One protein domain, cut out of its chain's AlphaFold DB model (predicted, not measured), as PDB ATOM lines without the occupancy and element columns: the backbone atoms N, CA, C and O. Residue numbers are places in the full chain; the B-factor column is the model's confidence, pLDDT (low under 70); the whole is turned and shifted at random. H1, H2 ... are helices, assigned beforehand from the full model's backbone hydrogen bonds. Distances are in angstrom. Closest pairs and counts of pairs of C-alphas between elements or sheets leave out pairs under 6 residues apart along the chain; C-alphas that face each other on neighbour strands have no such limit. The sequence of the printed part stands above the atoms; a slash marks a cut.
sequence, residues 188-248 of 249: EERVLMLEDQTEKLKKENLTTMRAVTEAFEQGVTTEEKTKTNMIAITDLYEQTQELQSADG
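Overview. This is residues 188 to 248 of the 249 residues of an uncharacterized protein of Brevibacillus laterosporus (UniProt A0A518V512). Two long helices, H1 then H2, make a narrow U, folded back at a tight link at one end, with little contact between its two sides. The 61 printed residues hold two named helices and no named strand, and the class is all helix. The whole is loose, with a radius of gyration of the C-alphas of 14.9 A, and is a rod spanning 48 by 19 by 11 A.

Arrangement. H1, residues 188 to 217, and H2, residues 223 to 246, run opposite ways at a shallow tilt of 19 degrees. They are close but not clearly touching: their closest C-alphas, those of Val 212 and Asn 229, are 7.4 A apart. In H1 and H2 every O i to N i+4 pair is within hydrogen-bond range.

Along the chain. H1 begins at C-alpha 188 (17.651, -60.681, 14.597) and is 43.0 A long from first to last C-alpha. H2 is 35.4 A long and ends at C-alpha 246 (16.059, -55.074, -1.722).

Size, cuts and confidence. The C-alphas farthest apart, those of Glu 188 and Thr 221, are 48.4 A apart. Residues 188 to 200, 217 to 224 and 241 to 248 stand free. The printed part has no cut. The pLDDT is under 70 at residues 219 to 226 and 247 to 248.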
ATOM      1  N   GLU A 188      17.835 -61.656  13.529       83.25
ATOM      2  CA  GLU A 188      17.651 -60.681  14.597       83.25
ATOM      3  C   GLU A 188      18.813 -59.678  14.708       83.25
ATOM      4  O   GLU A 188      18.577 -58.473  14.731       83.25
ATOM      5  N   GLU A 189      20.071 -60.124  14.730       82.38
ATOM      6  CA  GLU A 189      21.240 -59.226  14.774       82.38
ATOM      7  C   GLU A 189      21.420 -58.415  13.488       82.38
ATOM      8  O   GLU A 189      21.896 -57.277  13.530       82.38
ATOM      9  N   ARG A 190      21.060 -58.982  12.331       79.50
ATOM     10  CA  ARG A 190      21.052 -58.255  11.055       79.50
ATOM     11  C   ARG A 190      19.984 -57.176  11.063       79.50
ATOM     12  O   ARG A 190      20.297 -56.051  10.689       79.50
ATOM     13  N   VAL A 191      18.776 -57.498  11.525       84.62
ATOM     14  CA  VAL A 191      17.691 -56.526  11.710       84.62
ATOM     15  C   VAL A 191      18.141 -55.424  12.661       84.62
ATOM     16  O   VAL A 191      18.058 -54.258  12.299       84.62
ATOM     17  N   LEU A 192      18.737 -55.765  13.805       88.94
ATOM     18  CA  LEU A 192      19.206 -54.777  14.778       88.94
ATOM     19  C   LEU A 192      20.311 -53.867  14.211       88.94
ATOM     20  O   LEU A 192      20.318 -52.662  14.452       88.94
ATOM     21  N   MET A 193      21.233 -54.418  13.414       82.12
ATOM     22  CA  MET A 193      22.251 -53.622  12.719       82.12
ATOM     23  C   MET A 193      21.633 -52.697  11.662       82.12
ATOM     24  O   MET A 193      22.054 -51.548  11.536       82.12
ATOM     25  N   LEU A 194      20.650 -53.184  10.901       84.50
ATOM     26  CA  LEU A 194      19.944 -52.389   9.894       84.50
ATOM     27  C   LEU A 194      19.100 -51.283  10.538       84.50
ATOM     28  O   LEU A 194      19.056 -50.169  10.016       84.50
ATOM     29  N   GLU A 195      18.479 -51.550  11.685       91.69
ATOM     30  CA  GLU A 195      17.761 -50.551  12.479       91.69
ATOM     31  C   GLU A 195      18.704 -49.439  12.959       91.69
ATOM     32  O   GLU A 195      18.398 -48.261  12.771       91.69
ATOM     33  N   ASP A 196      19.883 -49.788  13.489       91.38
ATOM     34  CA  ASP A 196      20.901 -48.810  13.903       91.38
ATOM     35  C   ASP A 196      21.408 -47.965  12.721       91.38
ATOM     36  O   ASP A 196      21.458 -46.733  12.793       91.38
ATOM     37  N   GLN A 197      21.696 -48.604  11.580       85.25
ATOM     38  CA  GLN A 197      22.075 -47.902  10.350       85.25
ATOM     39  C   GLN A 197      20.967 -46.960   9.864       85.25
ATOM     40  O   GLN A 197      21.247 -45.829   9.461       85.25
ATOM     41  N   THR A 198      19.709 -47.392   9.948       91.06
ATOM     42  CA  THR A 198      18.540 -46.591   9.567       91.06
ATOM     43  C   THR A 198      18.384 -45.368  10.471       91.06
ATOM     44  O   THR A 198      18.143 -44.265   9.976       91.06
ATOM     45  N   GLU A 199      18.543 -45.518  11.785       94.25
ATOM     46  CA  GLU A 199      18.479 -44.395  12.730       94.25
ATOM     47  C   GLU A 199      19.641 -43.414  12.545       94.25
ATOM     48  O   GLU A 199      19.435 -42.194  12.554       94.25
ATOM     49  N   LYS A 200      20.852 -43.915  12.280       90.56
ATOM     50  CA  LYS A 200      21.999 -43.069  11.934       90.56
ATOM     51  C   LYS A 200      21.724 -42.244  10.673       90.56
ATOM     52  O   LYS A 200      21.891 -41.023  10.704       90.56
ATOM     53  N   LEU A 201      21.238 -42.879   9.606       86.81
ATOM     54  CA  LEU A 201      20.894 -42.204   8.352       86.81
ATOM     55  C   LEU A 201      19.771 -41.178   8.536       86.81
ATOM     56  O   LEU A 201      19.870 -40.062   8.030       86.81
ATOM     57  N   LYS A 202      18.724 -41.498   9.308       90.88
ATOM     58  CA  LYS A 202      17.657 -40.540   9.647       90.88
ATOM     59  C   LYS A 202      18.211 -39.301  10.343       90.88
ATOM     60  O   LYS A 202      17.801 -38.183  10.026       90.88
ATOM     61  N   LYS A 203      19.145 -39.481  11.281       94.81
ATOM     62  CA  LYS A 203      19.780 -38.376  12.005       94.81
ATOM     63  C   LYS A 203      20.644 -37.515  11.085       94.81
ATOM     64  O   LYS A 203      20.531 -36.294  11.134       94.81
ATOM     65  N   GLU A 204      21.465 -38.133  10.237       88.62
ATOM     66  CA  GLU A 204      22.284 -37.426   9.241       88.62
ATOM     67  C   GLU A 204      21.412 -36.648   8.249       88.62
ATOM     68  O   GLU A 204      21.665 -35.470   7.991       88.62
ATOM     69  N   ASN A 205      20.325 -37.257   7.770       86.44
ATOM     70  CA  ASN A 205      19.365 -36.605   6.886       86.44
ATOM     71  C   ASN A 205      18.678 -35.413   7.578       86.44
ATOM     72  O   ASN A 205      18.610 -34.321   7.017       86.44
ATOM     73  N   LEU A 206      18.251 -35.562   8.837       93.44
ATOM     74  CA  LEU A 206      17.660 -34.463   9.608       93.44
ATOM     75  C   LEU A 206      18.639 -33.294   9.792       93.44
ATOM     76  O   LEU A 206      18.240 -32.133   9.680       93.44
ATOM     77  N   THR A 207      19.911 -33.582  10.069       92.50
ATOM     78  CA  THR A 207      20.956 -32.559  10.180       92.50
ATOM     79  C   THR A 207      21.169 -31.837   8.851       92.50
ATOM     80  O   THR A 207      21.202 -30.606   8.835       92.50
ATOM     81  N   THR A 208      21.241 -32.571   7.740       84.88
ATOM     82  CA  THR A 208      21.365 -31.993   6.394       84.88
ATOM     83  C   THR A 208      20.163 -31.116   6.055       84.88
ATOM     84  O   THR A 208      20.335 -29.976   5.631       84.88
ATOM     85  N   MET A 209      18.943 -31.589   6.324       83.62
ATOM     86  CA  MET A 209      17.716 -30.820   6.108       83.62
ATOM     87  C   MET A 209      17.700 -29.522   6.916       83.62
ATOM     88  O   MET A 209      17.377 -28.475   6.363       83.62
ATOM     89  N   ARG A 210      18.113 -29.550   8.191       91.38
ATOM     90  CA  ARG A 210      18.241 -28.329   9.006       91.38
ATOM     91  C   ARG A 210      19.257 -27.352   8.424       91.38
ATOM     92  O   ARG A 210      18.936 -26.178   8.293       91.38
ATOM     93  N   ALA A 211      20.432 -27.829   8.015       85.19
ATOM     94  CA  ALA A 211      21.449 -26.981   7.392       85.19
ATOM     95  C   ALA A 211      20.953 -26.343   6.081       85.19
ATOM     96  O   ALA A 211      21.252 -25.183   5.797       85.19
ATOM     97  N   VAL A 212      20.159 -27.077   5.292       81.50
ATOM     98  CA  VAL A 212      19.504 -26.553   4.084       81.50
ATOM     99  C   VAL A 212      18.460 -25.492   4.438       81.50
ATOM    100  O   VAL A 212      18.442 -24.438   3.806       81.50
ATOM    101  N   THR A 213      17.621 -25.732   5.450       86.75
ATOM    102  CA  THR A 213      16.630 -24.753   5.924       86.75
ATOM    103  C   THR A 213      17.299 -23.479   6.432       86.75
ATOM    104  O   THR A 213      16.925 -22.395   6.002       86.75
ATOM    105  N   GLU A 214      18.335 -23.592   7.265       87.75
ATOM    106  CA  GLU A 214      19.098 -22.444   7.766       87.75
ATOM    107  C   GLU A 214      19.752 -21.655   6.621       87.75
ATOM    108  O   GLU A 214      19.692 -20.427   6.601       87.75
ATOM    109  N   ALA A 215      20.330 -22.337   5.625       80.38
ATOM    110  CA  ALA A 215      20.891 -21.682   4.445       80.38
ATOM    111  C   ALA A 215      19.819 -20.960   3.606       80.38
ATOM    112  O   ALA A 215      20.079 -19.882   3.067       80.38
ATOM    113  N   PHE A 216      18.617 -21.530   3.499       78.56
ATOM    114  CA  PHE A 216      17.484 -20.900   2.822       78.56
ATOM    115  C   PHE A 216      16.991 -19.657   3.582       78.56
ATOM    116  O   PHE A 216      16.823 -18.597   2.980       78.56
ATOM    117  N   GLU A 217      16.824 -19.754   4.904       83.06
ATOM    118  CA  GLU A 217      16.406 -18.643   5.774       83.06
ATOM    119  C   GLU A 217      17.424 -17.498   5.800       83.06
ATOM    120  O   GLU A 217      17.042 -16.329   5.828       83.06
ATOM    121  N   GLN A 218      18.719 -17.809   5.717       82.44
ATOM    122  CA  GLN A 218      19.793 -16.816   5.617       82.44
ATOM    123  C   GLN A 218      19.839 -16.097   4.256       82.44
ATOM    124  O   GLN A 218      20.723 -15.271   4.031       82.44
ATOM    125  N   GLY A 219      18.890 -16.365   3.352       68.00
ATOM    126  CA  GLY A 219      18.757 -15.645   2.089       68.00
ATOM    127  C   GLY A 219      19.939 -15.878   1.155       68.00
ATOM    128  O   GLY A 219      20.355 -14.955   0.456       68.00
ATOM    129  N   VAL A 220      20.510 -17.089   1.155       54.09
ATOM    130  CA  VAL A 220      21.629 -17.441   0.277       54.09
ATOM    131  C   VAL A 220      21.176 -17.338  -1.185       54.09
ATOM    132  O   VAL A 220      20.568 -18.239  -1.751       54.09
ATOM    133  N   THR A 221      21.521 -16.214  -1.812       56.31
ATOM    134  CA  THR A 221      21.336 -15.881  -3.233       56.31
ATOM    135  C   THR A 221      22.378 -16.535  -4.148       56.31
ATOM    136  O   THR A 221      22.609 -16.061  -5.257       56.31
ATOM    137  N   THR A 222      23.027 -17.627  -3.732       58.06
ATOM    138  CA  THR A 222      23.991 -18.341  -4.588       58.06
ATOM    139  C   THR A 222      23.396 -19.644  -5.104       58.06
ATOM    140  O   THR A 222      23.413 -20.681  -4.447       58.06
ATOM    141  N   GLU A 223      22.879 -19.552  -6.327       60.34
ATOM    142  CA  GLU A 223      22.302 -20.608  -7.169       60.34
ATOM    143  C   GLU A 223      23.137 -21.912  -7.196       60.34
ATOM    144  O   GLU A 223      22.587 -23.011  -7.265       60.34
ATOM    145  N   GLU A 224      24.463 -21.819  -7.042       61.66
ATOM    146  CA  GLU A 224      25.380 -22.969  -6.969       61.66
ATOM    147  C   GLU A 224      25.248 -23.810  -5.690       61.66
ATOM    148  O   GLU A 224      25.360 -25.042  -5.738       61.66
ATOM    149  N   LYS A 225      24.974 -23.182  -4.540       61.22
ATOM    150  CA  LYS A 225      24.862 -23.899  -3.259       61.22
ATOM    151  C   LYS A 225      23.562 -24.703  -3.199       61.22
ATOM    152  O   LYS A 225      23.551 -25.840  -2.734       61.22
ATOM    153  N   THR A 226      22.491 -24.154  -3.769       64.69
ATOM    154  CA  THR A 226      21.194 -24.826  -3.913       64.69
ATOM    155  C   THR A 226      21.292 -26.036  -4.839       64.69
ATOM    156  O   THR A 226      20.741 -27.091  -4.532       64.69
ATOM    157  N   LYS A 227      22.050 -25.924  -5.937       74.62
ATOM    158  CA  LYS A 227      22.239 -27.016  -6.903       74.62
ATOM    159  C   LYS A 227      22.998 -28.197  -6.296       74.62
ATOM    160  O   LYS A 227      22.580 -29.336  -6.467       74.62
ATOM    161  N   THR A 228      24.055 -27.919  -5.535       73.75
ATOM    162  CA  THR A 228      24.856 -28.953  -4.854       73.75
ATOM    163  C   THR A 228      24.032 -29.698  -3.801       73.75
ATOM    164  O   THR A 228      24.044 -30.926  -3.759       73.75
ATOM    165  N   ASN A 229      23.241 -28.973  -3.004       71.19
ATOM    166  CA  ASN A 229      22.375 -29.591  -1.996       71.19
ATOM    167  C   ASN A 229      21.245 -30.418  -2.629       71.19
ATOM    168  O   ASN A 229      20.890 -31.471  -2.112       71.19
ATOM    169  N   MET A 230      20.693 -29.974  -3.759       76.06
ATOM    170  CA  MET A 230      19.626 -30.690  -4.459       76.06
ATOM    171  C   MET A 230      20.125 -31.985  -5.117       76.06
ATOM    172  O   MET A 230      19.403 -32.979  -5.108       76.06
ATOM    173  N   ILE A 231      21.366 -32.003  -5.620       80.50
ATOM    174  CA  ILE A 231      22.025 -33.234  -6.087       80.50
ATOM    175  C   ILE A 231      22.182 -34.217  -4.919       80.50
ATOM    176  O   ILE A 231      21.701 -35.338  -5.015       80.50
ATOM    177  N   ALA A 232      22.716 -33.768  -3.777       77.12
ATOM    178  CA  ALA A 232      22.886 -34.631  -2.604       77.12
ATOM    179  C   ALA A 232      21.556 -35.217  -2.081       77.12
ATOM    180  O   ALA A 232      21.506 -36.373  -1.669       77.12
ATOM    181  N   ILE A 233      20.465 -34.442  -2.123       77.38
ATOM    182  CA  ILE A 233      19.121 -34.927  -1.761       77.38
ATOM    183  C   ILE A 233      18.610 -35.968  -2.769       77.38
ATOM    184  O   ILE A 233      17.960 -36.932  -2.367       77.38
ATOM    185  N   THR A 234      18.895 -35.783  -4.059       85.25
ATOM    186  CA  THR A 234      18.460 -36.704  -5.120       85.25
ATOM    187  C   THR A 234      19.188 -38.043  -4.998       85.25
ATOM    188  O   THR A 234      18.531 -39.080  -4.952       85.25
ATOM    189  N   ASP A 235      20.509 -38.014  -4.804       82.44
ATOM    190  CA  ASP A 235      21.333 -39.214  -4.607       82.44
ATOM    191  C   ASP A 235      20.895 -40.006  -3.359       82.44
ATOM    192  O   ASP A 235      20.809 -41.235  -3.380       82.44
ATOM    193  N   LEU A 236      20.552 -39.309  -2.267       75.75
ATOM    194  CA  LEU A 236      20.022 -39.943  -1.055       75.75
ATOM    195  C   LEU A 236      18.655 -40.601  -1.291       75.75
ATOM    196  O   LEU A 236      18.382 -41.675  -0.748       75.75
ATOM    197  N   TYR A 237      17.784 -39.981  -2.090       79.31
ATOM    198  CA  TYR A 237      16.471 -40.545  -2.399       79.31
ATOM    199  C   TYR A 237      16.588 -41.823  -3.241       79.31
ATOM    200  O   TYR A 237      15.903 -42.808  -2.954       79.31
ATOM    201  N   GLU A 238      17.491 -41.836  -4.224       82.00
ATOM    202  CA  GLU A 238      17.779 -43.016  -5.046       82.00
ATOM    203  C   GLU A 238      18.343 -44.169  -4.204       82.00
ATOM    204  O   GLU A 238      17.800 -45.273  -4.256       82.00
ATOM    205  N   GLN A 239      19.313 -43.910  -3.316       77.31
ATOM    206  CA  GLN A 239      19.818 -44.938  -2.390       77.31
ATOM    207  C   GLN A 239      18.718 -45.514  -1.489       77.31
ATOM    208  O   GLN A 239      18.691 -46.713  -1.210       77.31
ATOM    209  N   THR A 240      17.777 -44.679  -1.041       73.75
ATOM    210  CA  THR A 240      16.673 -45.143  -0.186       73.75
ATOM    211  C   THR A 240      15.699 -46.045  -0.961       73.75
ATOM    212  O   THR A 240      15.221 -47.041  -0.418       73.75
ATOM    213  N   GLN A 241      15.425 -45.737  -2.234       78.31
ATOM    214  CA  GLN A 241      14.611 -46.573  -3.130       78.31
ATOM    215  C   GLN A 241      15.268 -47.933  -3.414       78.31
ATOM    216  O   GLN A 241      14.588 -48.964  -3.425       78.31
ATOM    217  N   GLU A 242      16.587 -47.958  -3.605       78.94
ATOM    218  CA  GLU A 242      17.348 -49.199  -3.803       78.94
ATOM    219  C   GLU A 242      17.295 -50.102  -2.565       78.94
ATOM    220  O   GLU A 242      17.047 -51.302  -2.685       78.94
ATOM    221  N   LEU A 243      17.424 -49.529  -1.365       71.50
ATOM    222  CA  LEU A 243      17.295 -50.283  -0.113       71.50
ATOM    223  C   LEU A 243      15.884 -50.866   0.069       71.50
ATOM    224  O   LEU A 243      15.741 -52.039   0.404       71.50
ATOM    225  N   GLN A 244      14.833 -50.092  -0.217       71.25
ATOM    226  CA  GLN A 244      13.445 -50.566  -0.103       71.25
ATOM    227  C   GLN A 244      13.093 -51.668  -1.109       71.25
ATOM    228  O   GLN A 244      12.263 -52.530  -0.827       71.25
ATOM    229  N   SER A 245      13.706 -51.648  -2.292       74.50
ATOM    230  CA  SER A 245      13.494 -52.679  -3.311       74.50
ATOM    231  C   SER A 245      14.301 -53.958  -3.055       74.50
ATOM    232  O   SER A 245      13.948 -55.007  -3.601       74.50
ATOM    233  N   ALA A 246      15.321 -53.904  -2.193       70.88
ATOM    234  CA  ALA A 246      16.059 -55.074  -1.722       70.88
ATOM    235  C   ALA A 246      15.297 -55.882  -0.650       70.88
ATOM    236  O   ALA A 246      15.392 -57.102  -0.663       70.88
ATOM    237  N   ASP A 247      14.487 -55.238   0.202       59.88
ATOM    238  CA  ASP A 247      13.662 -55.906   1.235       59.88
ATOM    239  C   ASP A 247      12.447 -56.674   0.668       59.88
ATOM    240  O   ASP A 247      11.812 -57.467   1.363       59.88
ATOM    241  N   GLY A 248      12.088 -56.430  -0.597       60.66
ATOM    242  CA  GLY A 248      10.938 -57.051  -1.263       60.66
ATOM    243  C   GLY A 248      11.238 -58.336  -2.047       60.66
ATOM    244  O   GLY A 248      10.342 -58.827  -2.739       60.66
TER     245      GLY A 248